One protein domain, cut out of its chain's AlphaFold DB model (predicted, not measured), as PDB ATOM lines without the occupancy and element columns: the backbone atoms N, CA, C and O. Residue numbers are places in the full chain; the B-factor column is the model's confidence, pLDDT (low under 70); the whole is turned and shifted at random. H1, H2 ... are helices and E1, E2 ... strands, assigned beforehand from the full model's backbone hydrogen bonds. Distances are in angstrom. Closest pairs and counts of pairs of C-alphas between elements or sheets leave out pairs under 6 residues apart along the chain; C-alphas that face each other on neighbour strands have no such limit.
ATOM      1  N   MET A   6      50.935  31.084 -17.247       95.12
ATOM      2  CA  MET A   6      49.956  32.156 -17.433       95.12
ATOM      3  C   MET A   6      49.570  32.738 -16.077       95.12
ATOM      4  O   MET A   6      49.509  32.001 -15.093       95.12
ATOM      5  N   VAL A   7      49.278  34.041 -16.026       95.50
ATOM      6  CA  VAL A   7      48.873  34.728 -14.795       95.50
ATOM      7  C   VAL A   7      47.652  35.610 -15.048       95.50
ATOM      8  O   VAL A   7      47.602  36.349 -16.030       95.50
ATOM      9  N   TRP A   8      46.688  35.565 -14.132       96.31
ATOM     10  CA  TRP A   8      45.470  36.372 -14.150       96.31
ATOM     11  C   TRP A   8      45.287  37.096 -12.824       96.31
ATOM     12  O   TRP A   8      45.535  36.535 -11.757       96.31
ATOM     13  N   ILE A   9      44.792  38.330 -12.887       95.31
ATOM     14  CA  ILE A   9      44.339  39.066 -11.706       95.31
ATOM     15  C   ILE A   9      42.818  38.967 -11.664       95.31
ATOM     16  O   ILE A   9      42.141  39.389 -12.601       95.31
ATOM     17  N   VAL A  10      42.276  38.408 -10.584       95.06
ATOM     18  CA  VAL A  10      40.839  38.138 -10.419       95.06
ATOM     19  C   VAL A  10      40.324  38.687  -9.093       95.06
ATOM     20  O   VAL A  10      41.078  38.861  -8.137       95.06
ATOM     21  N   ASP A  11      39.016  38.925  -9.015       93.25
ATOM     22  CA  ASP A  11      38.325  39.095  -7.733       93.25
ATOM     23  C   ASP A  11      38.141  37.711  -7.091       93.25
ATOM     24  O   ASP A  11      37.328  36.903  -7.552       93.25
ATOM     25  N   GLY A  12      38.921  37.417  -6.049       92.94
ATOM     26  CA  GLY A  12      38.937  36.105  -5.408       92.94
ATOM     27  C   GLY A  12      37.595  35.735  -4.779       92.94
ATOM     28  O   GLY A  12      37.156  34.587  -4.881       92.94
ATOM     29  N   ASP A  13      36.883  36.708  -4.208       92.62
ATOM     30  CA  ASP A  13      35.560  36.473  -3.627       92.62
ATOM     31  C   ASP A  13      34.548  36.107  -4.707       92.62
ATOM     32  O   ASP A  13      33.701  35.234  -4.496       92.62
ATOM     33  N   ARG A  14      34.640  36.750  -5.876       92.69
ATOM     34  CA  ARG A  14      33.807  36.400  -7.027       92.69
ATOM     35  C   ARG A  14      34.069  34.968  -7.469       92.69
ATOM     36  O   ARG A  14      33.109  34.219  -7.615       92.69
ATOM     37  N   ILE A  15      35.336  34.583  -7.641       94.81
ATOM     38  CA  ILE A  15      35.697  33.226  -8.068       94.81
ATOM     39  C   ILE A  15      35.191  32.187  -7.062       94.81
ATOM     40  O   ILE A  15      34.494  31.258  -7.461       94.81
ATOM     41  N   ARG A  16      35.449  32.367  -5.757       93.50
ATOM     42  CA  ARG A  16      34.980  31.444  -4.704       93.50
ATOM     43  C   ARG A  16      33.460  31.268  -4.708       93.50
ATOM     44  O   ARG A  16      32.972  30.163  -4.482       93.50
ATOM     45  N   LYS A  17      32.714  32.338  -4.994       93.38
ATOM     46  CA  LYS A  17      31.245  32.323  -5.050       93.38
ATOM     47  C   LYS A  17      30.675  31.668  -6.305       93.38
ATOM     48  O   LYS A  17      29.474  31.438  -6.320       93.38
ATOM     49  N   LEU A  18      31.476  31.362  -7.332       93.69
ATOM     50  CA  LEU A  18      30.963  30.732  -8.556       93.69
ATOM     51  C   LEU A  18      30.403  29.335  -8.305       93.69
ATOM     52  O   LEU A  18      29.449  28.947  -8.982       93.69
ATOM     53  N   VAL A  19      30.965  28.599  -7.343       94.56
ATOM     54  CA  VAL A  19      30.523  27.237  -7.027       94.56
ATOM     55  C   VAL A  19      29.080  27.267  -6.530       94.56
ATOM     56  O   VAL A  19      28.802  27.813  -5.464       94.56
ATOM     57  N   GLY A  20      28.159  26.684  -7.299       94.94
ATOM     58  CA  GLY A  20      26.727  26.703  -6.975       94.94
ATOM     59  C   GLY A  20      26.054  28.074  -7.121       94.94
ATOM     60  O   GLY A  20      24.970  28.282  -6.583       94.94
ATOM     61  N   SER A  21      26.671  29.022  -7.833       95.88
ATOM     62  CA  SER A  21      26.083  30.352  -8.076       95.88
ATOM     63  C   SER A  21      24.876  30.333  -9.011       95.88
ATOM     64  O   SER A  21      24.074  31.265  -8.982       95.88
ATOM     65  N   HIS A  22      24.765  29.311  -9.869       96.69
ATOM     66  CA  HIS A  22      23.816  29.277 -10.982       96.69
ATOM     67  C   HIS A  22      23.919  30.502 -11.921       96.69
ATOM     68  O   HIS A  22      22.911  30.894 -12.520       96.69
ATOM     69  N   ASP A  23      25.113  31.101 -12.063       96.62
ATOM     70  CA  ASP A  23      25.362  32.270 -12.923       96.62
ATOM     71  C   ASP A  23      24.980  31.972 -14.385       96.62
ATOM     72  O   ASP A  23      25.663  31.266 -15.133       96.62
ATOM     73  N   GLN A  24      23.831  32.515 -14.794       96.56
ATOM     74  CA  GLN A  24      23.263  32.290 -16.119       96.56
ATOM     75  C   GLN A  24      24.098  32.928 -17.224       96.56
ATOM     76  O   GLN A  24      24.042  32.459 -18.361       96.56
ATOM     77  N   ASP A  25      24.852  33.983 -16.923       95.12
ATOM     78  CA  ASP A  25      25.660  34.659 -17.926       95.12
ATOM     79  C   ASP A  25      26.908  33.832 -18.247       95.12
ATOM     80  O   ASP A  25      27.231  33.682 -19.428       95.12
ATOM     81  N   THR A  26      27.522  33.178 -17.252       95.12
ATOM     82  CA  THR A  26      28.572  32.167 -17.489       95.12
ATOM     83  C   THR A  26      28.048  31.040 -18.367       95.12
ATOM     84  O   THR A  26      28.651  30.711 -19.385       95.12
ATOM     85  N   LEU A  27      26.896  30.462 -18.009       95.94
ATOM     86  CA  LEU A  27      26.339  29.313 -18.726       95.94
ATOM     87  C   LEU A  27      25.981  29.672 -20.171       95.94
ATOM     88  O   LEU A  27      26.275  28.913 -21.095       95.94
ATOM     89  N   LYS A  28      25.407  30.858 -20.399       95.62
ATOM     90  CA  LYS A  28      25.150  31.365 -21.754       95.62
ATOM     91  C   LYS A  28      26.443  31.582 -22.530       95.62
ATOM     92  O   LYS A  28      26.484  31.250 -23.718       95.62
ATOM     93  N   ALA A  29      27.490  32.100 -21.888       93.75
ATOM     94  CA  ALA A  29      28.782  32.328 -22.527       93.75
ATOM     95  C   ALA A  29      29.382  31.029 -23.095       93.75
ATOM     96  O   ALA A  29      29.940  31.057 -24.189       93.75
ATOM     97  N   LEU A  30      29.173  29.876 -22.446       93.81
ATOM     98  CA  LEU A  30      29.622  28.569 -22.955       93.81
ATOM     99  C   LEU A  30      28.936  28.147 -24.267       93.81
ATOM    100  O   LEU A  30      29.478  27.355 -25.034       93.81
ATOM    101  N   THR A  31      27.749  28.679 -24.563       90.94
ATOM    102  CA  THR A  31      26.956  28.271 -25.738       90.94
ATOM    103  C   THR A  31      27.252  29.080 -27.001       90.94
ATOM    104  O   THR A  31      26.767  28.733 -28.085       90.94
ATOM    105  N   SER A  32      28.046  30.153 -26.911       89.81
ATOM    106  CA  SER A  32      28.305  31.038 -28.048       89.81
ATOM    107  C   SER A  32      29.655  31.761 -27.968       89.81
ATOM    108  O   SER A  32      30.346  31.759 -26.956       89.81
ATOM    109  N   GLY A  33      30.057  32.384 -29.077       92.69
ATOM    110  CA  GLY A  33      31.211  33.278 -29.098       92.69
ATOM    111  C   GLY A  33      32.555  32.590 -28.843       92.69
ATOM    112  O   GLY A  33      32.827  31.505 -29.358       92.69
ATOM    113  N   ARG A  34      33.429  33.292 -28.116       94.25
ATOM    114  CA  ARG A  34      34.809  32.875 -27.840       94.25
ATOM    115  C   ARG A  34      34.860  31.608 -26.986       94.25
ATOM    116  O   ARG A  34      35.529  30.662 -27.377       94.25
ATOM    117  N   TRP A  35      34.121  31.575 -25.880       94.19
ATOM    118  CA  TRP A  35      34.214  30.499 -24.890       94.19
ATOM    119  C   TRP A  35      33.750  29.153 -25.425       94.19
ATOM    120  O   TRP A  35      34.423  28.155 -25.196       94.19
ATOM    121  N   LYS A  36      32.692  29.133 -26.246       94.75
ATOM    122  CA  LYS A  36      32.320  27.926 -26.990       94.75
ATOM    123  C   LYS A  36      33.477  27.388 -27.834       94.75
ATOM    124  O   LYS A  36      33.743  26.194 -27.812       94.75
ATOM    125  N   ARG A  37      34.157  28.256 -28.595       95.12
ATOM    126  CA  ARG A  37      35.272  27.834 -29.459       95.12
ATOM    127  C   ARG A  37      36.454  27.317 -28.651       95.12
ATOM    128  O   ARG A  37      37.072  26.349 -29.067       95.12
ATOM    129  N   GLU A  38      36.759  27.946 -27.522       93.81
ATOM    130  CA  GLU A  38      37.847  27.492 -26.653       93.81
ATOM    131  C   GLU A  38      37.546  26.144 -26.005       93.81
ATOM    132  O   GLU A  38      38.417  25.281 -25.989       93.81
ATOM    133  N   CYS A  39      36.313  25.922 -25.545       94.56
ATOM    134  CA  CYS A  39      35.937  24.621 -25.004       94.56
ATOM    135  C   CYS A  39      35.955  23.535 -26.088       94.56
ATOM    136  O   CYS A  39      36.514  22.466 -25.874       94.56
ATOM    137  N   GLN A  40      35.457  23.835 -27.292       93.81
ATOM    138  CA  GLN A  40      35.563  22.930 -28.440       93.81
ATOM    139  C   GLN A  40      37.015  22.613 -28.804       93.81
ATOM    140  O   GLN A  40      37.325  21.468 -29.118       93.81
ATOM    141  N   HIS A  41      37.898  23.612 -28.781       93.56
ATOM    142  CA  HIS A  41      39.315  23.412 -29.057       93.56
ATOM    143  C   HIS A  41      39.954  22.473 -28.032       93.56
ATOM    144  O   HIS A  41      40.538  21.475 -28.438       93.56
ATOM    145  N   PHE A  42      39.743  22.734 -26.739       93.69
ATOM    146  CA  PHE A  42      40.216  21.877 -25.653       93.69
ATOM    147  C   PHE A  42      39.701  20.440 -25.788       93.69
ATOM    148  O   PHE A  42      40.476  19.493 -25.749       93.69
ATOM    149  N   ASN A  43      38.395  20.262 -26.003       92.75
ATOM    150  CA  ASN A  43      37.801  18.928 -26.113       92.75
ATOM    151  C   ASN A  43      38.373  18.127 -27.293       92.75
ATOM    152  O   ASN A  43      38.459  16.908 -27.214       92.75
ATOM    153  N   ASN A  44      38.741  18.803 -28.387       91.50
ATOM    154  CA  ASN A  44      39.380  18.156 -29.532       91.50
ATOM    155  C   ASN A  44      40.849  17.810 -29.255       91.50
ATOM    156  O   ASN A  44      41.334  16.814 -29.777       91.50
ATOM    157  N   GLU A  45      41.555  18.640 -28.486       89.56
ATOM    158  CA  GLU A  45      42.957  18.426 -28.118       89.56
ATOM    159  C   GLU A  45      43.116  17.231 -27.172       89.56
ATOM    160  O   GLU A  45      43.961  16.376 -27.410       89.56
ATOM    161  N   PHE A  46      42.243  17.123 -26.168       87.56
ATOM    162  CA  PHE A  46      42.289  16.085 -25.133       87.56
ATOM    163  C   PHE A  46      41.319  14.919 -25.390       87.56
ATOM    164  O   PHE A  46      40.937  14.202 -24.466       87.56
ATOM    165  N   VAL A  47      40.886  14.720 -26.641       85.75
ATOM    166  CA  VAL A  47      39.883  13.695 -26.991       85.75
ATOM    167  C   VAL A  47      40.337  12.271 -26.651       85.75
ATOM    168  O   VAL A  47      39.504  11.437 -26.296       85.75
ATOM    169  N   ASP A  48      41.644  12.012 -26.735       84.88
ATOM    170  CA  ASP A  48      42.250  10.704 -26.466       84.88
ATOM    171  C   ASP A  48      42.640  10.521 -24.987       84.88
ATOM    172  O   ASP A  48      42.817   9.387 -24.540       84.88
ATOM    173  N   ASP A  49      42.731  11.613 -24.219       82.56
ATOM    174  CA  ASP A  49      43.127  11.599 -22.802       82.56
ATOM    175  C   ASP A  49      41.926  11.463 -21.847       82.56
ATOM    176  O   ASP A  49      42.081  11.076 -20.687       82.56
ATOM    177  N   ILE A  50      40.714  11.768 -22.322       81.19
ATOM    178  CA  ILE A  50      39.482  11.729 -21.526       81.19
ATOM    179  C   ILE A  50      38.816  10.360 -21.698       81.19
ATOM    180  O   ILE A  50      38.150  10.090 -22.703       81.19
ATOM    181  N   ASN A  51      38.961   9.506 -20.681       67.62
ATOM    182  CA  ASN A  51      38.635   8.076 -20.750       67.62
ATOM    183  C   ASN A  51      37.161   7.781 -21.061       67.62
ATOM    184  O   ASN A  51      36.846   6.754 -21.661       67.62
ATOM    185  N   ASP A  52      36.252   8.684 -20.690       61.56
ATOM    186  CA  ASP A  52      34.816   8.477 -20.873       61.56
ATOM    187  C   ASP A  52      34.206   9.244 -22.058       61.56
ATOM    188  O   ASP A  52      33.008   9.081 -22.307       61.56
ATOM    189  N   GLN A  53      34.959  10.117 -22.751       63.06
ATOM    190  CA  GLN A  53      34.471  11.087 -23.763       63.06
ATOM    191  C   GLN A  53      33.230  11.919 -23.344       63.06
ATOM    192  O   GLN A  53      32.648  12.654 -24.141       63.06
ATOM    193  N   LYS A  54      32.796  11.800 -22.084       73.38
ATOM    194  CA  LYS A  54      31.587  12.413 -21.521       73.38
ATOM    195  C   LYS A  54      31.901  13.676 -20.740       73.38
ATOM    196  O   LYS A  54      31.042  14.554 -20.656       73.38
ATOM    197  N   LEU A  55      33.090  13.762 -20.143       89.69
ATOM    198  CA  LEU A  55      33.507  14.956 -19.427       89.69
ATOM    199  C   LEU A  55      34.140  15.936 -20.412       89.69
ATOM    200  O   LEU A  55      35.287  15.779 -20.802       89.69
ATOM    201  N   THR A  56      33.377  16.947 -20.814       93.56
ATOM    202  CA  THR A  56      33.887  18.061 -21.623       93.56
ATOM    203  C   THR A  56      34.248  19.253 -20.743       93.56
ATOM    204  O   THR A  56      33.785  19.359 -19.601       93.56
ATOM    205  N   LEU A  57      35.017  20.203 -21.277       95.19
ATOM    206  CA  LEU A  57      35.342  21.437 -20.558       95.19
ATOM    207  C   LEU A  57      34.083  22.240 -20.200       95.19
ATOM    208  O   LEU A  57      33.946  22.710 -19.073       95.19
ATOM    209  N   GLU A  58      33.120  22.346 -21.121       95.38
ATOM    210  CA  GLU A  58      31.833  23.001 -20.859       95.38
ATOM    211  C   GLU A  58      31.079  22.301 -19.732       95.38
ATOM    212  O   GLU A  58      30.450  22.965 -18.902       95.38
ATOM    213  N   ARG A  59      31.133  20.963 -19.693       95.38
ATOM    214  CA  ARG A  59      30.489  20.180 -18.643       95.38
ATOM    215  C   ARG A  59      31.134  20.453 -17.290       95.38
ATOM    216  O   ARG A  59      30.406  20.761 -16.355       95.38
ATOM    217  N   ALA A  60      32.462  20.425 -17.204       95.94
ATOM    218  CA  ALA A  60      33.185  20.710 -15.967       95.94
ATOM    219  C   ALA A  60      32.936  22.145 -15.463       95.94
ATOM    220  O   ALA A  60      32.668  22.342 -14.278       95.94
ATOM    221  N   ILE A  61      32.930  23.149 -16.354       97.19
ATOM    222  CA  ILE A  61      32.562  24.529 -15.986       97.19
ATOM    223  C   ILE A  61      31.111  24.583 -15.484       97.19
ATOM    224  O   ILE A  61      30.830  25.219 -14.467       97.19
ATOM    225  N   THR A  62      30.188  23.898 -16.165       96.94
ATOM    226  CA  THR A  62      28.781  23.820 -15.747       96.94
ATOM    227  C   THR A  62      28.647  23.172 -14.371       96.94
ATOM    228  O   THR A  62      27.917  23.696 -13.534       96.94
ATOM    229  N   ASP A  63      29.368  22.082 -14.108       96.62
ATOM    230  CA  ASP A  63      29.342  21.382 -12.824       96.62
ATOM    231  C   ASP A  63      29.852  22.270 -11.680       96.62
ATOM    232  O   ASP A  63      29.250  22.291 -10.606       96.62
ATOM    233  N   ILE A  64      30.890  23.079 -11.923       96.69
ATOM    234  CA  ILE A  64      31.347  24.103 -10.974       96.69
ATOM    235  C   ILE A  64      30.223  25.118 -10.711       96.69
ATOM    236  O   ILE A  64      29.794  25.277  -9.567       96.69
ATOM    237  N   VAL A  65      29.700  25.774 -11.753       97.19
ATOM    238  CA  VAL A  65      28.704  26.858 -11.622       97.19
ATOM    239  C   VAL A  65      27.398  26.381 -10.980       97.19
ATOM    240  O   VAL A  65      26.784  27.107 -10.197       97.19
ATOM    241  N   MET A  66      26.978  25.152 -11.276       97.38
ATOM    242  CA  MET A  66      25.766  24.540 -10.729       97.38
ATOM    243  C   MET A  66      25.986  23.876  -9.364       97.38
ATOM    244  O   MET A  66      25.013  23.472  -8.732       97.38
ATOM    245  N   GLY A  67      27.234  23.754  -8.898       95.25
ATOM    246  CA  GLY A  67      27.564  23.080  -7.639       95.25
ATOM    247  C   GLY A  67      27.373  21.561  -7.692       95.25
ATOM    248  O   GLY A  67      27.213  20.924  -6.654       95.25
ATOM    249  N   THR A  68      27.384  20.972  -8.889       95.56
ATOM    250  CA  THR A  68      27.187  19.536  -9.142       95.56
ATOM    251  C   THR A  68      28.512  18.808  -9.347       95.56
ATOM    252  O   THR A  68      28.621  17.926 -10.196       95.56
ATOM    253  N   LEU A  69      29.529  19.190  -8.566       93.94
ATOM    254  CA  LEU A  69      30.854  18.572  -8.591       93.94
ATOM    255  C   LEU A  69      30.768  17.062  -8.297       93.94
ATOM    256  O   LEU A  69      29.902  16.628  -7.527       93.94
ATOM    257  N   PRO A  70      31.655  16.249  -8.893       92.19
ATOM    258  CA  PRO A  70      31.611  14.805  -8.743       92.19
ATOM    259  C   PRO A  70      31.977  14.394  -7.306       92.19
ATOM    260  O   PRO A  70      32.583  15.166  -6.557       92.19
ATOM    261  N   PRO A  71      31.606  13.171  -6.884       89.75
ATOM    262  CA  PRO A  71      31.941  12.673  -5.555       89.75
ATOM    263  C   PRO A  71      33.457  12.547  -5.368       89.75
ATOM    264  O   PRO A  71      34.201  12.388  -6.329       89.75
ATOM    265  N   LYS A  72      33.910  12.495  -4.111       86.44
ATOM    266  CA  LYS A  72      35.335  12.345  -3.760       86.44
ATOM    267  C   LYS A  72      36.020  11.106  -4.335       86.44
ATOM    268  O   LYS A  72      37.227  11.113  -4.506       86.44
ATOM    269  N   SER A  73      35.271  10.062  -4.685       84.56
ATOM    270  CA  SER A  73      35.811   8.907  -5.415       84.56
ATOM    271  C   SER A  73      36.318   9.248  -6.823       84.56
ATOM    272  O   SER A  73      36.943   8.405  -7.452       84.56
ATOM    273  N   PHE A  74      35.999  10.440  -7.332       86.81
ATOM    274  CA  PHE A  74      36.515  10.981  -8.586       86.81
ATOM    275  C   PHE A  74      37.885  11.656  -8.419       86.81
ATOM    276  O   PHE A  74      38.552  11.927  -9.415       86.81
ATOM    277  N   ASP A  75      38.323  11.922  -7.181       84.31
ATOM    278  CA  ASP A  75      39.676  12.417  -6.922       84.31
ATOM    279  C   ASP A  75      40.689  11.410  -7.499       84.31
ATOM    280  O   ASP A  75      40.531  10.198  -7.345       84.31
ATOM    281  N   HIS A  76      41.723  11.912  -8.181       78.69
ATOM    282  CA  HIS A  76      42.740  11.108  -8.881       78.69
ATOM    283  C   HIS A  76      42.237  10.281 -10.076       78.69
ATOM    284  O   HIS A  76      42.985   9.458 -10.607       78.69
ATOM    285  N   SER A  77      41.001  10.506 -10.534       85.81
ATOM    286  CA  SER A  77      40.579  10.070 -11.867       85.81
ATOM    287  C   SER A  77      41.517  10.651 -12.928       85.81
ATOM    288  O   SER A  77      41.959  11.797 -12.804       85.81
ATOM    289  N   SER A  78      41.748   9.897 -14.007       85.31
ATOM    290  CA  SER A  78      42.423  10.399 -15.212       85.31
ATOM    291  C   SER A  78      41.773  11.657 -15.763       85.31
ATOM    292  O   SER A  78      42.448  12.414 -16.429       85.31
ATOM    293  N   ASP A  79      40.492  11.887 -15.467       89.00
ATOM    294  CA  ASP A  79      39.691  12.980 -16.014       89.00
ATOM    295  C   ASP A  79      39.612  14.178 -15.037       89.00
ATOM    296  O   ASP A  79      39.014  15.210 -15.344       89.00
ATOM    297  N   ALA A  80      40.209  14.074 -13.840       90.44
ATOM    298  CA  ALA A  80      40.163  15.130 -12.824       90.44
ATOM    299  C   ALA A  80      40.825  16.440 -13.294       90.44
ATOM    300  O   ALA A  80      40.375  17.521 -12.910       90.44
ATOM    301  N   PHE A  81      41.834  16.364 -14.171       91.62
ATOM    302  CA  PHE A  81      42.511  17.542 -14.730       91.62
ATOM    303  C   PHE A  81      41.570  18.472 -15.510       91.62
ATOM    304  O   PHE A  81      41.793  19.683 -15.554       91.62
ATOM    305  N   VAL A  82      40.477  17.950 -16.077       94.12
ATOM    306  CA  VAL A  82      39.498  18.764 -16.816       94.12
ATOM    307  C   VAL A  82      38.858  19.813 -15.896       94.12
ATOM    308  O   VAL A  82      38.594  20.936 -16.325       94.12
ATOM    309  N   TYR A  83      38.676  19.504 -14.605       94.50
ATOM    310  CA  TYR A  83      38.187  20.473 -13.616       94.50
ATOM    311  C   TYR A  83      39.203  21.571 -13.301       94.50
ATOM    312  O   TYR A  83      38.809  22.706 -13.025       94.50
ATOM    313  N   ALA A  84      40.497  21.268 -13.381       93.62
ATOM    314  CA  ALA A  84      41.542  22.265 -13.228       93.62
ATOM    315  C   ALA A  84      41.542  23.235 -14.417       93.62
ATOM    316  O   ALA A  84      41.461  24.444 -14.215       93.62
ATOM    317  N   TYR A  85      41.494  22.735 -15.658       94.81
ATOM    318  CA  TYR A  85      41.343  23.596 -16.839       94.81
ATOM    319  C   TYR A  85      40.030  24.391 -16.831       94.81
ATOM    320  O   TYR A  85      40.020  25.565 -17.208       94.81
ATOM    321  N   ALA A  86      38.929  23.805 -16.349       96.06
ATOM    322  CA  ALA A  86      37.665  24.518 -16.163       96.06
ATOM    323  C   ALA A  86      37.813  25.690 -15.181       96.06
ATOM    324  O   ALA A  86      37.344  26.797 -15.458       96.06
ATOM    325  N   TYR A  87      38.513  25.479 -14.065       95.81
ATOM    326  CA  TYR A  87      38.850  26.536 -13.116       95.81
ATOM    327  C   TYR A  87      39.710  27.640 -13.746       95.81
ATOM    328  O   TYR A  87      39.414  28.821 -13.553       95.81
ATOM    329  N   LEU A  88      40.718  27.291 -14.550       95.19
ATOM    330  CA  LEU A  88      41.547  28.280 -15.250       95.19
ATOM    331  C   LEU A  88      40.731  29.116 -16.231       95.19
ATOM    332  O   LEU A  88      40.879  30.336 -16.269       95.19
ATOM    333  N   LYS A  89      39.803  28.493 -16.963       95.50
ATOM    334  CA  LYS A  89      38.899  29.224 -17.856       95.50
ATOM    335  C   LYS A  89      37.958  30.150 -17.107       95.50
ATOM    336  O   LYS A  89      37.690  31.244 -17.593       95.50
ATOM    337  N   LEU A  90      37.488  29.765 -15.921       96.12
ATOM    338  CA  LEU A  90      36.736  30.667 -15.047       96.12
ATOM    339  C   LEU A  90      37.600  31.845 -14.580       96.12
ATOM    340  O   LEU A  90      37.139  32.983 -14.633       96.12
ATOM    341  N   CYS A  91      38.856  31.612 -14.202       96.56
ATOM    342  CA  CYS A  91      39.776  32.698 -13.861       96.56
ATOM    343  C   CYS A  91      40.002  33.640 -15.050       96.56
ATOM    344  O   CYS A  91      39.916  34.851 -14.884       96.56
ATOM    345  N   GLU A  92      40.196  33.103 -16.255       95.44
ATOM    346  CA  GLU A  92      40.359  33.888 -17.480       95.44
ATOM    347  C   GLU A  92      39.089  34.677 -17.846       95.44
ATOM    348  O   GLU A  92      39.168  35.845 -18.227       95.44
ATOM    349  N   MET A  93      37.907  34.070 -17.700       95.00
ATOM    350  CA  MET A  93      36.606  34.712 -17.936       95.00
ATOM    351  C   MET A  93      36.374  35.929 -17.043       95.00
ATOM    352  O   MET A  93      35.781  36.915 -17.482       95.00
ATOM    353  N   TYR A  94      36.809  35.841 -15.787       94.75
ATOM    354  CA  TYR A  94      36.588  36.866 -14.770       94.75
ATOM    355  C   TYR A  94      37.846  37.672 -14.434       94.75
ATOM    356  O   TYR A  94      37.828  38.447 -13.471       94.75
ATOM    357  N   ALA A  95      38.909  37.521 -15.225       95.00
ATOM    358  CA  ALA A  95      40.123  38.304 -15.091       95.00
ATOM    359  C   ALA A  95      39.804  39.787 -15.282       95.00
ATOM    360  O   ALA A  95      39.148  40.193 -16.245       95.00
ATOM    361  N   VAL A  96      40.270  40.605 -14.344       93.50
ATOM    362  CA  VAL A  96      40.231  42.064 -14.475       93.50
ATOM    363  C   VAL A  96      41.464  42.595 -15.192       93.50
ATOM    364  O   VAL A  96      41.415  43.684 -15.757       93.50
ATOM    365  N   ASP A  97      42.542  41.815 -15.186       93.50
ATOM    366  CA  ASP A  97      43.751  42.050 -15.960       93.50
ATOM    367  C   ASP A  97      44.473  40.716 -16.205       93.50
ATOM    368  O   ASP A  97      44.381  39.782 -15.399       93.50
ATOM    369  N   THR A  98      45.207  40.653 -17.311       93.31
ATOM    370  CA  THR A  98      46.023  39.507 -17.724       93.31
ATOM    371  C   THR A  98      47.407  40.037 -18.103       93.31
ATOM    372  O   THR A  98      47.629  40.419 -19.257       93.31
ATOM    373  N   PRO A  99      48.337  40.130 -17.136       92.50
ATOM    374  CA  PRO A  99      49.686  40.624 -17.394       92.50
ATOM    375  C   PRO A  99      50.431  39.801 -18.469       92.50
ATOM    376  O   PRO A  99      50.214  38.601 -18.607       92.50
ATOM    377  N   SER A 100      51.342  40.442 -19.218       93.25
ATOM    378  CA  SER A 100      52.151  39.786 -20.267       93.25
ATOM    379  C   SER A 100      52.992  38.642 -19.713       93.25
ATOM    380  O   SER A 100      53.644  38.802 -18.686       93.25
ATOM    381  N   ASN A 101      53.038  37.534 -20.440       92.50
ATOM    382  CA  ASN A 101      53.734  36.302 -20.085       92.50
ATOM    383  C   ASN A 101      54.623  35.799 -21.244       92.50
ATOM    384  O   ASN A 101      54.810  34.599 -21.441       92.50
ATOM    385  N   HIS A 102      55.144  36.726 -22.050       94.62
ATOM    386  CA  HIS A 102      55.868  36.441 -23.287       94.62
ATOM    387  C   HIS A 102      57.117  35.579 -23.066       94.62
ATOM    388  O   HIS A 102      57.393  34.689 -23.865       94.62
ATOM    389  N   TYR A 103      57.851  35.812 -21.977       95.94
ATOM    390  CA  TYR A 103      59.066  35.065 -21.635       95.94
ATOM    391  C   TYR A 103      58.782  33.793 -20.830       95.94
ATOM    392  O   TYR A 103      59.701  33.067 -20.449       95.94
ATOM    393  N   TRP A 104      57.504  33.515 -20.580       95.19
ATOM    394  CA  TRP A 104      57.034  32.376 -19.807       95.19
ATOM    395  C   TRP A 104      56.407  31.293 -20.684       95.19
ATOM    396  O   TRP A 104      55.808  30.368 -20.148       95.19
ATOM    397  N   VAL A 105      56.572  31.378 -22.016       92.69
ATOM    398  CA  VAL A 105      56.125  30.365 -22.984       92.69
ATOM    399  C   VAL A 105      57.109  30.258 -24.168       92.69
ATOM    400  O   VAL A 105      57.365  31.267 -24.825       92.69
ATOM    401  N   PRO A 106      57.614  29.062 -24.528       92.38
ATOM    402  CA  PRO A 106      57.607  27.823 -23.755       92.38
ATOM    403  C   PRO A 106      58.763  27.785 -22.740       92.38
ATOM    404  O   PRO A 106      59.893  28.158 -23.049       92.38
ATOM    405  N   ILE A 107      58.508  27.255 -21.546       93.00
ATOM    406  CA  ILE A 107      59.490  27.069 -20.472       93.00
ATOM    407  C   ILE A 107      59.369  25.677 -19.843       93.00
ATOM    408  O   ILE A 107      58.354  24.987 -19.962       93.00
ATOM    409  N   ASN A 108      60.413  25.252 -19.137       91.94
ATOM    410  CA  ASN A 108      60.381  24.051 -18.307       91.94
ATOM    411  C   ASN A 108      60.369  24.427 -16.817       91.94
ATOM    412  O   ASN A 108      60.639  25.568 -16.443       91.94
ATOM    413  N   PHE A 109      60.112  23.444 -15.959       89.56
ATOM    414  CA  PHE A 109      60.079  23.660 -14.516       89.56
ATOM    415  C   PHE A 109      61.432  24.125 -13.938       89.56
ATOM    416  O   PHE A 109      61.482  24.914 -12.999       89.56
ATOM    417  N   ALA A 110      62.557  23.712 -14.537       92.88
ATOM    418  CA  ALA A 110      63.879  24.181 -14.117       92.88
ATOM    419  C   ALA A 110      64.056  25.695 -14.324       92.88
ATOM    420  O   ALA A 110      64.753  26.338 -13.542       92.88
ATOM    421  N   PHE A 111      63.395  26.274 -15.330       94.75
ATOM    422  CA  PHE A 111      63.387  27.715 -15.555       94.75
ATOM    423  C   PHE A 111      62.619  28.464 -14.456       94.75
ATOM    424  O   PHE A 111      63.102  29.490 -13.984       94.75
ATOM    425  N   ILE A 112      61.491  27.922 -13.971       93.56
ATOM    426  CA  ILE A 112      60.769  28.467 -12.804       93.56
ATOM    427  C   ILE A 112      61.716  28.540 -11.598       93.56
ATOM    428  O   ILE A 112      61.901  29.612 -11.019       93.56
ATOM    429  N   ASN A 113      62.395  27.431 -11.290       93.12
ATOM    430  CA  ASN A 113      63.341  27.353 -10.174       93.12
ATOM    431  C   ASN A 113      64.531  28.306 -10.347       93.12
ATOM    432  O   ASN A 113      64.995  28.906  -9.379       93.12
ATOM    433  N   GLN A 114      65.032  28.468 -11.575       95.44
ATOM    434  CA  GLN A 114      66.112  29.405 -11.876       95.44
ATOM    435  C   GLN A 114      65.701  30.849 -11.570       95.44
ATOM    436  O   GLN A 114      66.471  31.575 -10.941       95.44
ATOM    437  N   ILE A 115      64.515  31.269 -12.017       95.94
ATOM    438  CA  ILE A 115      64.011  32.625 -11.782       95.94
ATOM    439  C   ILE A 115      63.745  32.853 -10.294       95.94
ATOM    440  O   ILE A 115      64.163  33.882  -9.760       95.94
ATOM    441  N   GLN A 116      63.128  31.883  -9.612       94.44
ATOM    442  CA  GLN A 116      62.902  31.953  -8.167       94.44
ATOM    443  C   GLN A 116      64.230  32.115  -7.409       94.44
ATOM    444  O   GLN A 116      64.383  33.062  -6.645       94.44
ATOM    445  N   ALA A 117      65.248  31.308  -7.725       94.31
ATOM    446  CA  ALA A 117      66.559  31.387  -7.079       94.31
ATOM    447  C   ALA A 117      67.281  32.736  -7.286       94.31
ATOM    448  O   ALA A 117      68.120  33.128  -6.471       94.31
ATOM    449  N   ILE A 118      67.008  33.451  -8.385       95.81
ATOM    450  CA  ILE A 118      67.538  34.806  -8.596       95.81
ATOM    451  C   ILE A 118      66.869  35.791  -7.630       95.81
ATOM    452  O   ILE A 118      67.571  36.577  -6.992       95.81
ATOM    453  N   TYR A 119      65.547  35.715  -7.476       94.81
ATOM    454  CA  TYR A 119      64.808  36.550  -6.531       94.81
ATOM    455  C   TYR A 119      65.121  36.226  -5.065       94.81
ATOM    456  O   TYR A 119      65.286  37.151  -4.267       94.81
ATOM    457  N   ASP A 120      65.321  34.953  -4.725       93.19
ATOM    458  CA  ASP A 120      65.725  34.537  -3.378       93.19
ATOM    459  C   ASP A 120      67.066  35.174  -2.986       93.19
ATOM    460  O   ASP A 120      67.223  35.723  -1.894       93.19
ATOM    461  N   ARG A 121      68.042  35.182  -3.910       93.94
ATOM    462  CA  ARG A 121      69.340  35.854  -3.704       93.94
ATOM    463  C   ARG A 121      69.218  37.371  -3.563       93.94
ATOM    464  O   ARG A 121      70.091  37.983  -2.953       93.94
ATOM    465  N   ALA A 122      68.159  37.963  -4.106       93.00
ATOM    466  CA  ALA A 122      67.837  39.376  -3.937       93.00
ATOM    467  C   ALA A 122      67.102  39.675  -2.616       93.00
ATOM    468  O   ALA A 122      66.807  40.835  -2.333       93.00
ATOM    469  N   GLY A 123      66.834  38.652  -1.795       91.25
ATOM    470  CA  GLY A 123      66.186  38.790  -0.494       91.25
ATOM    471  C   GLY A 123      64.660  38.783  -0.548       91.25
ATOM    472  O   GLY A 123      64.039  39.233   0.414       91.25
ATOM    473  N   ILE A 124      64.058  38.293  -1.638       89.88
ATOM    474  CA  ILE A 124      62.609  38.078  -1.701       89.88
ATOM    475  C   ILE A 124      62.313  36.700  -1.117       89.88
ATOM    476  O   ILE A 124      62.820  35.693  -1.595       89.88
ATOM    477  N   SER A 125      61.565  36.672  -0.018       71.81
ATOM    478  CA  SER A 125      61.507  35.531   0.904       71.81
ATOM    479  C   SER A 125      60.442  34.490   0.555       71.81
ATOM    480  O   SER A 125      60.377  33.434   1.187       71.81
ATOM    481  N   ARG A 126      59.598  34.791  -0.435       77.25
ATOM    482  CA  ARG A 126      58.428  34.001  -0.816       77.25
ATOM    483  C   ARG A 126      58.497  33.547  -2.276       77.25
ATOM    484  O   ARG A 126      59.092  34.228  -3.112       77.25
ATOM    485  N   GLY A 127      57.851  32.419  -2.578       77.81
ATOM    486  CA  GLY A 127      57.768  31.831  -3.913       77.81
ATOM    487  C   GLY A 127      56.988  32.698  -4.905       77.81
ATOM    488  O   GLY A 127      55.841  32.397  -5.202       77.81
ATOM    489  N   LEU A 128      57.585  33.767  -5.451       84.94
ATOM    490  CA  LEU A 128      56.928  34.661  -6.417       84.94
ATOM    491  C   LEU A 128      56.343  33.917  -7.618       84.94
ATOM    492  O   LEU A 128      55.316  34.321  -8.157       84.94
ATOM    493  N   VAL A 129      57.065  32.910  -8.098       88.88
ATOM    494  CA  VAL A 129      56.710  32.164  -9.308       88.88
ATOM    495  C   VAL A 129      56.255  30.762  -8.936       88.88
ATOM    496  O   VAL A 129      55.285  30.258  -9.492       88.88
ATOM    497  N   GLU A 130      56.932  30.153  -7.964       90.31
ATOM    498  CA  GLU A 130      56.620  28.805  -7.500       90.31
ATOM    499  C   GLU A 130      55.219  28.724  -6.873       90.31
ATOM    500  O   GLU A 130      54.441  27.846  -7.249       90.31
ATOM    501  N   ASP A 131      54.841  29.690  -6.022       91.81
ATOM    502  CA  ASP A 131      53.508  29.719  -5.402       91.81
ATOM    503  C   ASP A 131      52.410  29.921  -6.455       91.81
ATOM    504  O   ASP A 131      51.307  29.404  -6.302       91.81
ATOM    505  N   LEU A 132      52.705  30.634  -7.549       91.69
ATOM    506  CA  LEU A 132      51.781  30.815  -8.673       91.69
ATOM    507  C   LEU A 132      51.673  29.568  -9.554       91.69
ATOM    508  O   LEU A 132      50.643  29.369 -10.189       91.69
ATOM    509  N   ALA A 133      52.701  28.724  -9.599       90.06
ATOM    510  CA  ALA A 133      52.666  27.480 -10.355       90.06
ATOM    511  C   ALA A 133      52.051  26.324  -9.552       90.06
ATOM    512  O   ALA A 133      51.455  25.443 -10.156       90.06
ATOM    513  N   MET A 134      52.200  26.297  -8.222       87.38
ATOM    514  CA  MET A 134      51.902  25.104  -7.406       87.38
ATOM    515  C   MET A 134      51.175  25.373  -6.079       87.38
ATOM    516  O   MET A 134      51.028  24.460  -5.268       87.38
ATOM    517  N   GLY A 135      50.702  26.595  -5.826       83.94
ATOM    518  CA  GLY A 135      50.017  26.959  -4.576       83.94
ATOM    519  C   GLY A 135      48.629  26.328  -4.364       83.94
ATOM    520  O   GLY A 135      48.017  26.524  -3.315       83.94
ATOM    521  N   GLY A 136      48.116  25.572  -5.336       85.62
ATOM    522  CA  GLY A 136      46.769  25.006  -5.344       85.62
ATOM    523  C   GLY A 136      45.732  25.945  -5.963       85.62
ATOM    524  O   GLY A 136      46.028  27.069  -6.363       85.62
ATOM    525  N   ALA A 137      44.484  25.483  -6.068       87.88
ATOM    526  CA  ALA A 137      43.384  26.306  -6.570       87.88
ATOM    527  C   ALA A 137      42.675  27.079  -5.457       87.88
ATOM    528  O   ALA A 137      42.529  26.613  -4.325       87.88
ATOM    529  N   LEU A 138      42.127  28.238  -5.824       88.81
ATOM    530  CA  LEU A 138      41.289  29.046  -4.941       88.81
ATOM    531  C   LEU A 138      39.980  28.323  -4.562       88.81
ATOM    532  O   LEU A 138      39.401  28.571  -3.502       88.81
ATOM    533  N   LEU A 139      39.495  27.427  -5.425       89.31
ATOM    534  CA  LEU A 139      38.312  26.606  -5.179       89.31
ATOM    535  C   LEU A 139      38.700  25.305  -4.462       89.31
ATOM    536  O   LEU A 139      39.096  24.331  -5.094       89.31
ATOM    537  N   SER A 140      38.512  25.260  -3.142       81.75
ATOM    538  CA  SER A 140      38.887  24.115  -2.291       81.75
ATOM    539  C   SER A 140      38.111  22.821  -2.557       81.75
ATOM    540  O   SER A 140      38.499  21.757  -2.083       81.75
ATOM    541  N   ASN A 141      36.980  22.909  -3.259       86.25
ATOM    542  CA  ASN A 141      36.048  21.793  -3.426       86.25
ATOM    543  C   ASN A 141      36.214  21.077  -4.770       86.25
ATOM    544  O   ASN A 141      35.494  20.113  -5.020       86.25
ATOM    545  N   LEU A 142      37.121  21.550  -5.632       90.06
ATOM    546  CA  LEU A 142      37.406  20.879  -6.896       90.06
ATOM    547  C   LEU A 142      37.933  19.460  -6.642       90.06
ATOM    548  O   LEU A 142      38.575  19.220  -5.610       90.06
ATOM    549  N   PRO A 143      37.671  18.518  -7.565       89.88
ATOM    550  CA  PRO A 143      38.310  17.214  -7.521       89.88
ATOM    551  C   PRO A 143      39.823  17.373  -7.493       89.88
ATOM    552  O   PRO A 143      40.354  18.245  -8.175       89.88
ATOM    553  N   HIS A 144      40.520  16.549  -6.721       88.25
ATOM    554  CA  HIS A 144      41.979  16.587  -6.719       88.25
ATOM    555  C   HIS A 144      42.524  15.983  -8.023       88.25
ATOM    556  O   HIS A 144      42.202  14.839  -8.357       88.25
ATOM    557  N   TRP A 145      43.406  16.704  -8.717       88.25
ATOM    558  CA  TRP A 145      44.162  16.211  -9.872       88.25
ATOM    559  C   TRP A 145      45.651  16.115  -9.515       88.25
ATOM    560  O   TRP A 145      46.159  16.896  -8.717       88.25
ATOM    561  N   SER A 146      46.341  15.097 -10.028       80.75
ATOM    562  CA  SER A 146      47.734  14.793  -9.652       80.75
ATOM    563  C   SER A 146      48.776  15.253 -10.668       80.75
ATOM    564  O   SER A 146      49.955  14.976 -10.474       80.75
ATOM    565  N   ASP A 147      48.345  15.883 -11.756       82.31
ATOM    566  CA  ASP A 147      49.199  16.218 -12.896       82.31
ATOM    567  C   ASP A 147      48.906  17.643 -13.402       82.31
ATOM    568  O   ASP A 147      48.418  18.487 -12.650       82.31
ATOM    569  N   PHE A 148      49.208  17.936 -14.663       84.38
ATOM    570  CA  PHE A 148      48.889  19.207 -15.303       84.38
ATOM    571  C   PHE A 148      47.378  19.467 -15.421       84.38
ATOM    572  O   PHE A 148      46.601  18.522 -15.561       84.38
ATOM    573  N   PRO A 149      46.944  20.740 -15.387       91.81
ATOM    574  CA  PRO A 149      47.749  21.944 -15.200       91.81
ATOM    575  C   PRO A 149      48.155  22.108 -13.727       91.81
ATOM    576  O   PRO A 149      47.350  21.859 -12.831       91.81
ATOM    577  N   LEU A 150      49.378  22.570 -13.455       92.62
ATOM    578  CA  LEU A 150      49.721  22.986 -12.091       92.62
ATOM    579  C   LEU A 150      49.151  24.385 -11.863       92.62
ATOM    580  O   LEU A 150      49.219  25.238 -12.748       92.62
ATOM    581  N   VAL A 151      48.544  24.605 -10.703       93.12
ATOM    582  CA  VAL A 151      47.811  25.834 -10.399       93.12
ATOM    583  C   VAL A 151      48.272  26.380  -9.063       93.12
ATOM    584  O   VAL A 151      48.502  25.619  -8.123       93.12
ATOM    585  N   GLY A 152      48.356  27.701  -8.982       93.94
ATOM    586  CA  GLY A 152      48.664  28.419  -7.762       93.94
ATOM    587  C   GLY A 152      47.908  29.733  -7.652       93.94
ATOM    588  O   GLY A 152      47.406  30.275  -8.641       93.94
ATOM    589  N   TYR A 153      47.814  30.261  -6.436       94.44
ATOM    590  CA  TYR A 153      47.293  31.601  -6.215       94.44
ATOM    591  C   TYR A 153      47.975  32.283  -5.034       94.44
ATOM    592  O   TYR A 153      48.486  31.628  -4.129       94.44
ATOM    593  N   LEU A 154      47.936  33.611  -5.052       93.38
ATOM    594  CA  LEU A 154      48.353  34.466  -3.952       93.38
ATOM    595  C   LEU A 154      47.242  35.470  -3.643       93.38
ATOM    596  O   LEU A 154      46.679  36.092  -4.550       93.38
ATOM    597  N   GLU A 155      46.930  35.639  -2.363       90.81
ATOM    598  CA  GLU A 155      45.971  36.641  -1.896       90.81
ATOM    599  C   GLU A 155      46.644  37.994  -1.630       90.81
ATOM    600  O   GLU A 155      47.861  38.101  -1.460       90.81
ATOM    601  N   TRP A 156      45.829  39.048  -1.524       88.31
ATOM    602  CA  TRP A 156      46.276  40.428  -1.297       88.31
ATOM    603  C   TRP A 156      47.384  40.572  -0.243       88.31
ATOM    604  O   TRP A 156      48.382  41.245  -0.491       88.31
ATOM    605  N   LYS A 157      47.237  39.946   0.933       87.06
ATOM    606  CA  LYS A 157      48.214  40.088   2.031       87.06
ATOM    607  C   LYS A 157      49.591  39.543   1.656       87.06
ATOM    608  O   LYS A 157      50.608  40.105   2.048       87.06
ATOM    609  N   GLU A 158      49.600  38.457   0.902       90.12
ATOM    610  CA  GLU A 158      50.797  37.745   0.468       90.12
ATOM    611  C   GLU A 158      51.496  38.538  -0.631       90.12
ATOM    612  O   GLU A 158      52.700  38.785  -0.576       90.12
ATOM    613  N   ILE A 159      50.700  39.044  -1.572       90.62
ATOM    614  CA  ILE A 159      51.169  39.902  -2.652       90.62
ATOM    615  C   ILE A 159      51.709  41.229  -2.111       90.62
ATOM    616  O   ILE A 159      52.750  41.690  -2.568       90.62
ATOM    617  N   ALA A 160      51.065  41.830  -1.108       89.75
ATOM    618  CA  ALA A 160      51.527  43.071  -0.488       89.75
ATOM    619  C   ALA A 160      52.911  42.914   0.166       89.75
ATOM    620  O   ALA A 160      53.747  43.815   0.068       89.75
ATOM    621  N   GLN A 161      53.181  41.761   0.790       89.94
ATOM    622  CA  GLN A 161      54.515  41.450   1.301       89.94
ATOM    623  C   GLN A 161      55.532  41.354   0.156       89.94
ATOM    624  O   GLN A 161      56.576  42.003   0.217       89.94
ATOM    625  N   ILE A 162      55.204  40.609  -0.906       92.62
ATOM    626  CA  ILE A 162      56.077  40.451  -2.077       92.62
ATOM    627  C   ILE A 162      56.362  41.804  -2.741       92.62
ATOM    628  O   ILE A 162      57.509  42.101  -3.053       92.62
ATOM    629  N   ILE A 163      55.354  42.665  -2.907       93.00
ATOM    630  CA  ILE A 163      55.514  44.020  -3.455       93.00
ATOM    631  C   ILE A 163      56.469  44.847  -2.589       93.00
ATOM    632  O   ILE A 163      57.381  45.482  -3.116       93.00
ATOM    633  N   SER A 164      56.311  44.806  -1.260       92.25
ATOM    634  CA  SER A 164      57.207  45.518  -0.341       92.25
ATOM    635  C   SER A 164      58.660  45.042  -0.448       92.25
ATOM    636  O   SER A 164      59.586  45.838  -0.283       92.25
ATOM    637  N   GLU A 165      58.877  43.755  -0.710       93.94
ATOM    638  CA  GLU A 165      60.202  43.188  -0.964       93.94
ATOM    639  C   GLU A 165      60.727  43.599  -2.351       93.94
ATOM    640  O   GLU A 165      61.853  44.084  -2.447       93.94
ATOM    641  N   LEU A 166      59.897  43.533  -3.396       94.38
ATOM    642  CA  LEU A 166      60.240  43.943  -4.762       94.38
ATOM    643  C   LEU A 166      60.631  45.421  -4.861       94.38
ATOM    644  O   LEU A 166      61.575  45.745  -5.574       94.38
ATOM    645  N   HIS A 167      59.970  46.323  -4.130       94.56
ATOM    646  CA  HIS A 167      60.324  47.752  -4.113       94.56
ATOM    647  C   HIS A 167      61.721  48.034  -3.542       94.56
ATOM    648  O   HIS A 167      62.274  49.107  -3.782       94.56
ATOM    649  N   LYS A 168      62.305  47.102  -2.782       94.25
ATOM    650  CA  LYS A 168      63.677  47.223  -2.259       94.25
ATOM    651  C   LYS A 168      64.723  46.762  -3.273       94.25
ATOM    652  O   LYS A 168      65.912  46.999  -3.063       94.25
ATOM    653  N   VAL A 169      64.295  46.095  -4.343       93.81
ATOM    654  CA  VAL A 169      65.166  45.522  -5.363       93.81
ATOM    655  C   VAL A 169      65.261  46.469  -6.556       93.81
ATOM    656  O   VAL A 169      64.266  46.871  -7.151       93.81
ATOM    657  N   ASP A 170      66.490  46.797  -6.943       95.44
ATOM    658  CA  ASP A 170      66.777  47.487  -8.198       95.44
ATOM    659  C   ASP A 170      66.696  46.467  -9.344       95.44
ATOM    660  O   ASP A 170      67.633  45.698  -9.570       95.44
ATOM    661  N   ILE A 171      65.545  46.413 -10.030       95.25
ATOM    662  CA  ILE A 171      65.288  45.414 -11.080       95.25
ATOM    663  C   ILE A 171      66.298  45.506 -12.229       95.25
ATOM    664  O   ILE A 171      66.627  44.485 -12.821       95.25
ATOM    665  N   ASP A 172      66.826  46.694 -12.535       96.31
ATOM    666  CA  ASP A 172      67.804  46.862 -13.610       96.31
ATOM    667  C   ASP A 172      69.151  46.239 -13.244       96.31
ATOM    668  O   ASP A 172      69.773  45.593 -14.088       96.31
ATOM    669  N   LYS A 173      69.556  46.345 -11.974       96.69
ATOM    670  CA  LYS A 173      70.729  45.626 -11.458       96.69
ATOM    671  C   LYS A 173      70.483  44.134 -11.310       96.69
ATOM    672  O   LYS A 173      71.389  43.353 -11.572       96.69
ATOM    673  N   LEU A 174      69.280  43.724 -10.898       95.62
ATOM    674  CA  LEU A 174      68.960  42.306 -10.712       95.62
ATOM    675  C   LEU A 174      69.114  41.515 -12.014       95.62
ATOM    676  O   LEU A 174      69.551  40.370 -11.994       95.62
ATOM    677  N   VAL A 175      68.737  42.114 -13.145       97.12
ATOM    678  CA  VAL A 175      68.810  41.439 -14.444       97.12
ATOM    679  C   VAL A 175      70.201  41.499 -15.084       97.12
ATOM    680  O   VAL A 175      70.444  40.815 -16.079       97.12
ATOM    681  N   GLU A 176      71.117  42.312 -14.559       96.62
ATOM    682  CA  GLU A 176      72.447  42.488 -15.136       96.62
ATOM    683  C   GLU A 176      73.240  41.168 -15.118       96.62
ATOM    684  O   GLU A 176      73.238  40.421 -14.144       96.62
ATOM    685  N   GLY A 177      73.920  40.854 -16.226       94.94
ATOM    686  CA  GLY A 177      74.732  39.637 -16.347       94.94
ATOM    687  C   GLY A 177      73.962  38.353 -16.684       94.94
ATOM    688  O   GLY A 177      74.590  37.308 -16.857       94.94
ATOM    689  N   HIS A 178      72.636  38.413 -16.834       97.38
ATOM    690  CA  HIS A 178      71.816  37.294 -17.311       97.38
ATOM    691  C   HIS A 178      71.580  37.345 -18.830       97.38
ATOM    692  O   HIS A 178      71.740  38.392 -19.459       97.38
ATOM    693  N   ASP A 179      71.193  36.225 -19.447       97.56
ATOM    694  CA  ASP A 179      70.794  36.189 -20.859       97.56
ATOM    695  C   ASP A 179      69.460  36.923 -21.095       97.56
ATOM    696  O   ASP A 179      68.657  37.090 -20.177       97.56
ATOM    697  N   SER A 180      69.197  37.350 -22.333       96.88
ATOM    698  CA  SER A 180      68.032  38.184 -22.663       96.88
ATOM    699  C   SER A 180      66.683  37.555 -22.305       96.88
ATOM    700  O   SER A 180      65.746  38.289 -21.987       96.88
ATOM    701  N   TRP A 181      66.574  36.224 -22.331       96.12
ATOM    702  CA  TRP A 181      65.343  35.524 -21.982       96.12
ATOM    703  C   TRP A 181      65.105  35.571 -20.472       96.12
ATOM    704  O   TRP A 181      64.036  35.987 -20.025       96.12
ATOM    705  N   THR A 182      66.135  35.257 -19.683       97.31
ATOM    706  CA  THR A 182      66.112  35.390 -18.218       97.31
ATOM    707  C   THR A 182      65.834  36.834 -17.789       97.31
ATOM    708  O   THR A 182      64.998  37.067 -16.915       97.31
ATOM    709  N   GLN A 183      66.471  37.824 -18.427       98.00
ATOM    710  CA  GLN A 183      66.207  39.241 -18.150       98.00
ATOM    711  C   GLN A 183      64.740  39.611 -18.410       98.00
ATOM    712  O   GLN A 183      64.118  40.310 -17.607       98.00
ATOM    713  N   GLY A 184      64.186  39.146 -19.533       97.62
ATOM    714  CA  GLY A 184      62.788  39.352 -19.890       97.62
ATOM    715  C   GLY A 184      61.831  38.747 -18.865       97.62
ATOM    716  O   GLY A 184      60.943  39.446 -18.373       97.62
ATOM    717  N   ALA A 185      62.065  37.493 -18.478       97.19
ATOM    718  CA  ALA A 185      61.257  36.772 -17.500       97.19
ATOM    719  C   ALA A 185      61.263  37.440 -16.117       97.19
ATOM    720  O   ALA A 185      60.196  37.649 -15.538       97.19
ATOM    721  N   LEU A 186      62.437  37.852 -15.617       96.94
ATOM    722  CA  LEU A 186      62.560  38.602 -14.361       96.94
ATOM    723  C   LEU A 186      61.720  39.884 -14.403       96.94
ATOM    724  O   LEU A 186      60.922  40.139 -13.500       96.94
ATOM    725  N   ARG A 187      61.835  40.668 -15.482       97.06
ATOM    726  CA  ARG A 187      61.056  41.903 -15.649       97.06
ATOM    727  C   ARG A 187      59.559  41.642 -15.767       97.06
ATOM    728  O   ARG A 187      58.782  42.473 -15.303       97.06
ATOM    729  N   GLU A 188      59.139  40.549 -16.397       96.38
ATOM    730  CA  GLU A 188      57.721  40.185 -16.460       96.38
ATOM    731  C   GLU A 188      57.163  39.829 -15.085       96.38
ATOM    732  O   GLU A 188      56.137  40.396 -14.724       96.38
ATOM    733  N   VAL A 189      57.881  39.046 -14.272       96.12
ATOM    734  CA  VAL A 189      57.476  38.776 -12.880       96.12
ATOM    735  C   VAL A 189      57.278  40.084 -12.126       96.12
ATOM    736  O   VAL A 189      56.198  40.324 -11.597       96.12
ATOM    737  N   TYR A 190      58.263  40.987 -12.157       95.44
ATOM    738  CA  TYR A 190      58.132  42.305 -11.531       95.44
ATOM    739  C   TYR A 190      56.872  43.043 -12.022       95.44
ATOM    740  O   TYR A 190      56.085  43.558 -11.227       95.44
ATOM    741  N   LYS A 191      56.623  43.050 -13.339       95.25
ATOM    742  CA  LYS A 191      55.441  43.691 -13.935       95.25
ATOM    743  C   LYS A 191      54.119  43.056 -13.501       95.25
ATOM    744  O   LYS A 191      53.152  43.806 -13.390       95.25
ATOM    745  N   TRP A 192      54.055  41.747 -13.251       95.06
ATOM    746  CA  TRP A 192      52.845  41.081 -12.748       95.06
ATOM    747  C   TRP A 192      52.423  41.664 -11.400       95.06
ATOM    748  O   TRP A 192      51.291  42.120 -11.237       95.06
ATOM    749  N   TYR A 193      53.371  41.750 -10.469       94.38
ATOM    750  CA  TYR A 193      53.141  42.293  -9.131       94.38
ATOM    751  C   TYR A 193      52.827  43.794  -9.158       94.38
ATOM    752  O   TYR A 193      51.927  44.252  -8.456       94.38
ATOM    753  N   MET A 194      53.486  44.567 -10.026       93.94
ATOM    754  CA  MET A 194      53.161  45.990 -10.192       93.94
ATOM    755  C   MET A 194      51.792  46.215 -10.854       93.94
ATOM    756  O   MET A 194      51.125  47.208 -10.568       93.94
ATOM    757  N   ALA A 195      51.352  45.331 -11.755       92.62
ATOM    758  CA  ALA A 195      50.005  45.403 -12.322       92.62
ATOM    759  C   ALA A 195      48.944  45.218 -11.231       92.62
ATOM    760  O   ALA A 195      48.005  46.010 -11.139       92.62
ATOM    761  N   PHE A 196      49.166  44.250 -10.344       91.50
ATOM    762  CA  PHE A 196      48.323  44.019  -9.179       91.50
ATOM    763  C   PHE A 196      48.292  45.211  -8.208       91.50
ATOM    764  O   PHE A 196      47.216  45.621  -7.763       91.50
ATOM    765  N   GLU A 197      49.448  45.820  -7.925       91.69
ATOM    766  CA  GLU A 197      49.542  47.024  -7.091       91.69
ATOM    767  C   GLU A 197      48.682  48.174  -7.643       91.69
ATOM    768  O   GLU A 197      47.887  48.775  -6.916       91.69
ATOM    769  N   ARG A 198      48.781  48.446  -8.953       89.69
ATOM    770  CA  ARG A 198      48.009  49.513  -9.615       89.69
ATOM    771  C   ARG A 198      46.497  49.304  -9.503       89.69
ATOM    772  O   ARG A 198      45.759  50.263  -9.273       89.69
ATOM    773  N   LEU A 199      46.030  48.068  -9.666       85.19
ATOM    774  CA  LEU A 199      44.606  47.737  -9.549       85.19
ATOM    775  C   LEU A 199      44.104  47.902  -8.113       85.19
ATOM    776  O   LEU A 199      43.015  48.423  -7.881       85.19
ATOM    777  N   SER A 200      44.929  47.535  -7.142       77.25
ATOM    778  CA  SER A 200      44.559  47.600  -5.728       77.25
ATOM    779  C   SER A 200      44.555  49.027  -5.177       77.25
ATOM    780  O   SER A 200      43.759  49.347  -4.299       77.25
ATOM    781  N   GLY A 201      45.376  49.922  -5.735       74.25
ATOM    782  CA  GLY A 201      45.341  51.352  -5.408       74.25
ATOM    783  C   GLY A 201      44.128  52.105  -5.973       74.25
ATOM    784  O   GLY A 201      43.834  53.210  -5.522       74.25
ATOM    785  N   THR A 202      43.420  51.535  -6.956       64.31
ATOM    786  CA  THR A 202      42.290  52.186  -7.650       64.31
ATOM    787  C   THR A 202      40.932  51.585  -7.295       64.31
ATOM    788  O   THR A 202      39.920  52.288  -7.330       64.31
ATOM    789  N   ALA A 203      40.892  50.311  -6.913       59.03
ATOM    790  CA  ALA A 203      39.691  49.618  -6.479       59.03
ATOM    791  C   ALA A 203      39.784  49.325  -4.976       59.03
ATOM    792  O   ALA A 203      40.470  48.388  -4.578       59.03
ATOM    793  N   GLY A 204      39.113  50.132  -4.143       59.53
ATOM    794  CA  GLY A 204      39.095  49.942  -2.684       59.53
ATOM    795  C   GLY A 204      38.697  48.519  -2.260       59.53
ATOM    796  O   GLY A 204      38.005  47.860  -3.021       59.53
ATOM    797  N   GLU A 205      39.152  48.071  -1.080       59.34
ATOM    798  CA  GLU A 205      38.902  46.787  -0.369       59.34
ATOM    799  C   GLU A 205      38.316  45.594  -1.168       59.34
ATOM    800  O   GLU A 205      37.457  44.865  -0.675       59.34
ATOM    801  N   ARG A 206      38.764  45.342  -2.401       72.94
ATOM    802  CA  ARG A 206      38.435  44.107  -3.121       72.94
ATOM    803  C   ARG A 206      39.465  43.043  -2.784       72.94
ATOM    804  O   ARG A 206      40.652  43.340  -2.661       72.94
ATOM    805  N   ASN A 207      39.010  41.797  -2.672       85.75
ATOM    806  CA  ASN A 207      39.874  40.653  -2.409       85.75
ATOM    807  C   ASN A 207      40.586  40.206  -3.697       85.75
ATOM    808  O   ASN A 207      40.331  39.128  -4.237       85.75
ATOM    809  N   TRP A 208      41.427  41.085  -4.249       89.88
ATOM    810  CA  TRP A 208      42.192  40.778  -5.448       89.88
ATOM    811  C   TRP A 208      43.118  39.591  -5.193       89.88
ATOM    812  O   TRP A 208      43.787  39.503  -4.163       89.88
ATOM    813  N   THR A 209      43.142  38.674  -6.152       91.00
ATOM    814  CA  THR A 209      43.937  37.448  -6.121       91.00
ATOM    815  C   THR A 209      44.722  37.341  -7.420       91.00
ATOM    816  O   THR A 209      44.175  37.578  -8.500       91.00
ATOM    817  N   LEU A 210      45.999  36.991  -7.314       92.44
ATOM    818  CA  LEU A 210      46.829  36.635  -8.458       92.44
ATOM    819  C   LEU A 210      46.763  35.117  -8.617       92.44
ATOM    820  O   LEU A 210      47.119  34.401  -7.689       92.44
ATOM    821  N   VAL A 211      46.280  34.632  -9.756       92.94
ATOM    822  CA  VAL A 211      46.189  33.199 -10.067       92.94
ATOM    823  C   VAL A 211      47.194  32.886 -11.158       92.94
ATOM    824  O   VAL A 211      47.218  33.577 -12.175       92.94
ATOM    825  N   GLY A 212      48.005  31.854 -10.958       91.94
ATOM    826  CA  GLY A 212      48.932  31.343 -11.955       91.94
ATOM    827  C   GLY A 212      48.591  29.918 -12.366       91.94
ATOM    828  O   GLY A 212      47.967  29.165 -11.611       91.94
ATOM    829  N   ALA A 213      48.987  29.552 -13.581       93.12
ATOM    830  CA  ALA A 213      48.925  28.171 -14.020       93.12
ATOM    831  C   ALA A 213      50.036  27.810 -14.995       93.12
ATOM    832  O   ALA A 213      50.292  28.544 -15.950       93.12
ATOM    833  N   TYR A 214      50.651  26.658 -14.746       91.44
ATOM    834  CA  TYR A 214      51.716  26.072 -15.543       91.44
ATOM    835  C   TYR A 214      51.165  24.893 -16.354       91.44
ATOM    836  O   TYR A 214      50.756  23.900 -15.745       91.44
ATOM    837  N   TYR A 215      51.087  25.018 -17.688       86.31
ATOM    838  CA  TYR A 215      50.461  24.029 -18.585       86.31
ATOM    839  C   TYR A 215      50.780  24.208 -20.068       86.31
ATOM    840  O   TYR A 215      51.349  25.253 -20.447       86.31
TER     841      TYR A 215
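Overview. This is residues 6 to 215 of the 215 residues of an uncharacterized protein of Ktedonosporobacter rubrisoli (UniProt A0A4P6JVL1). A small twisted sheet of four strands stands in the middle with helices over both faces: H5 and the short H1 over one, the long H10 and the short H7 over the other. Beyond H5, helices H2, H3 and H4 cluster at one end of the longest axis; H6, H9 and the start of H10 lie towards the other end. The printed part has 210 residues, with ten named helices and four named strands in the order E1 H1 H2 H3 H4 H5 E2 H6 H7 E3 H8 H9 H10 E4. The sheet, ordered E2 E1 E4 E3, is antiparallel and the class is mixed. The whole is compact, with a radius of gyration of the C-alphas of 17.9 A and spans of 52 by 39 by 33 A.

Along the chain. The strands are E1, residues 6 to 11, from C-alpha 6 at (49.956, 32.156, -17.433); E2, 95 to 97; E3, 150 to 155, 17.4 A long; and E4, 208 to 214, 20.2 A long, ending at C-alpha 214 at (51.716, 26.072, -15.543). The helices are H1, 12 to 17; H2, 24 to 30; H3, 33 to 45, 19.0 A; H4, 57 to 66; H5, 81 to 93, 18.4 A; H6, 109 to 121, 18.7 A; H7, 130 to 134; H8, 156 to 166; H9, 171 to 174; and H10, 180 to 202, 32.9 A.

Arrangement. The sheet twists by 111 degrees from edge to edge. N 8 and O 211 of E1 and E4 are 2.8 A apart, N 96 and O 9 of E2 and E1 2.8 A, and N 154 and O 210 of E3 and E4 2.9 A, within hydrogen-bond range. The domain has three layers, helices on both faces of the sheet: H10 on one, H1 and H5 on the other. H10 runs along E1 at 6 degrees on the local plane, at a height over the sheet of 10.5 A; H5 runs slantwise to E4 at 45 degrees on the local plane, at 9.8 A. H7 is on the same face as H10, over E3. H1 stands up from the sheet, and H8 only grazes it with residues 156 to 162. H4, the hub, touches H5 about perpendicular at 73 degrees, the C-alphas of Ile 61 and Ala 86 being closest at 5.1 A. It also touches H3, closest at Cys 39 and Leu 57, 5.5 A between C-alphas, and H2, closest at Leu 30 and Glu 58, 6.3 A. H10 touches H8 with residues 190 to 197 alone, closest at Tyr 193 and Ile 163, 6.4 A between C-alphas. H6 only just touches H10, with 3 pairs of C-alphas within 8 A, closest at Ile 115 and Leu 186, 6.7 A; H9 is close to H10 but not clearly touching, the C-alphas of Ile 171 and Arg 187 being closest at 7.1 A. Every O i to N i+4 pair is within hydrogen-bond range in H1, H2, H4, H5, H6, H7 and H8, against 8 of 9 in H3 and 18 of 19 in H10; H9 is too short for such a pair.

Size, cuts and confidence. The C-alphas farthest apart, those of Asp 52 and Lys 173, are 52.5 A apart. The printed part has no cut. The links H3 to H4, H4 to H5, E2 to H6 and H7 to E3 are long. Mean pLDDT of the printed part is 91.0; residues 51 to 53 and 202 to 205 are under 70.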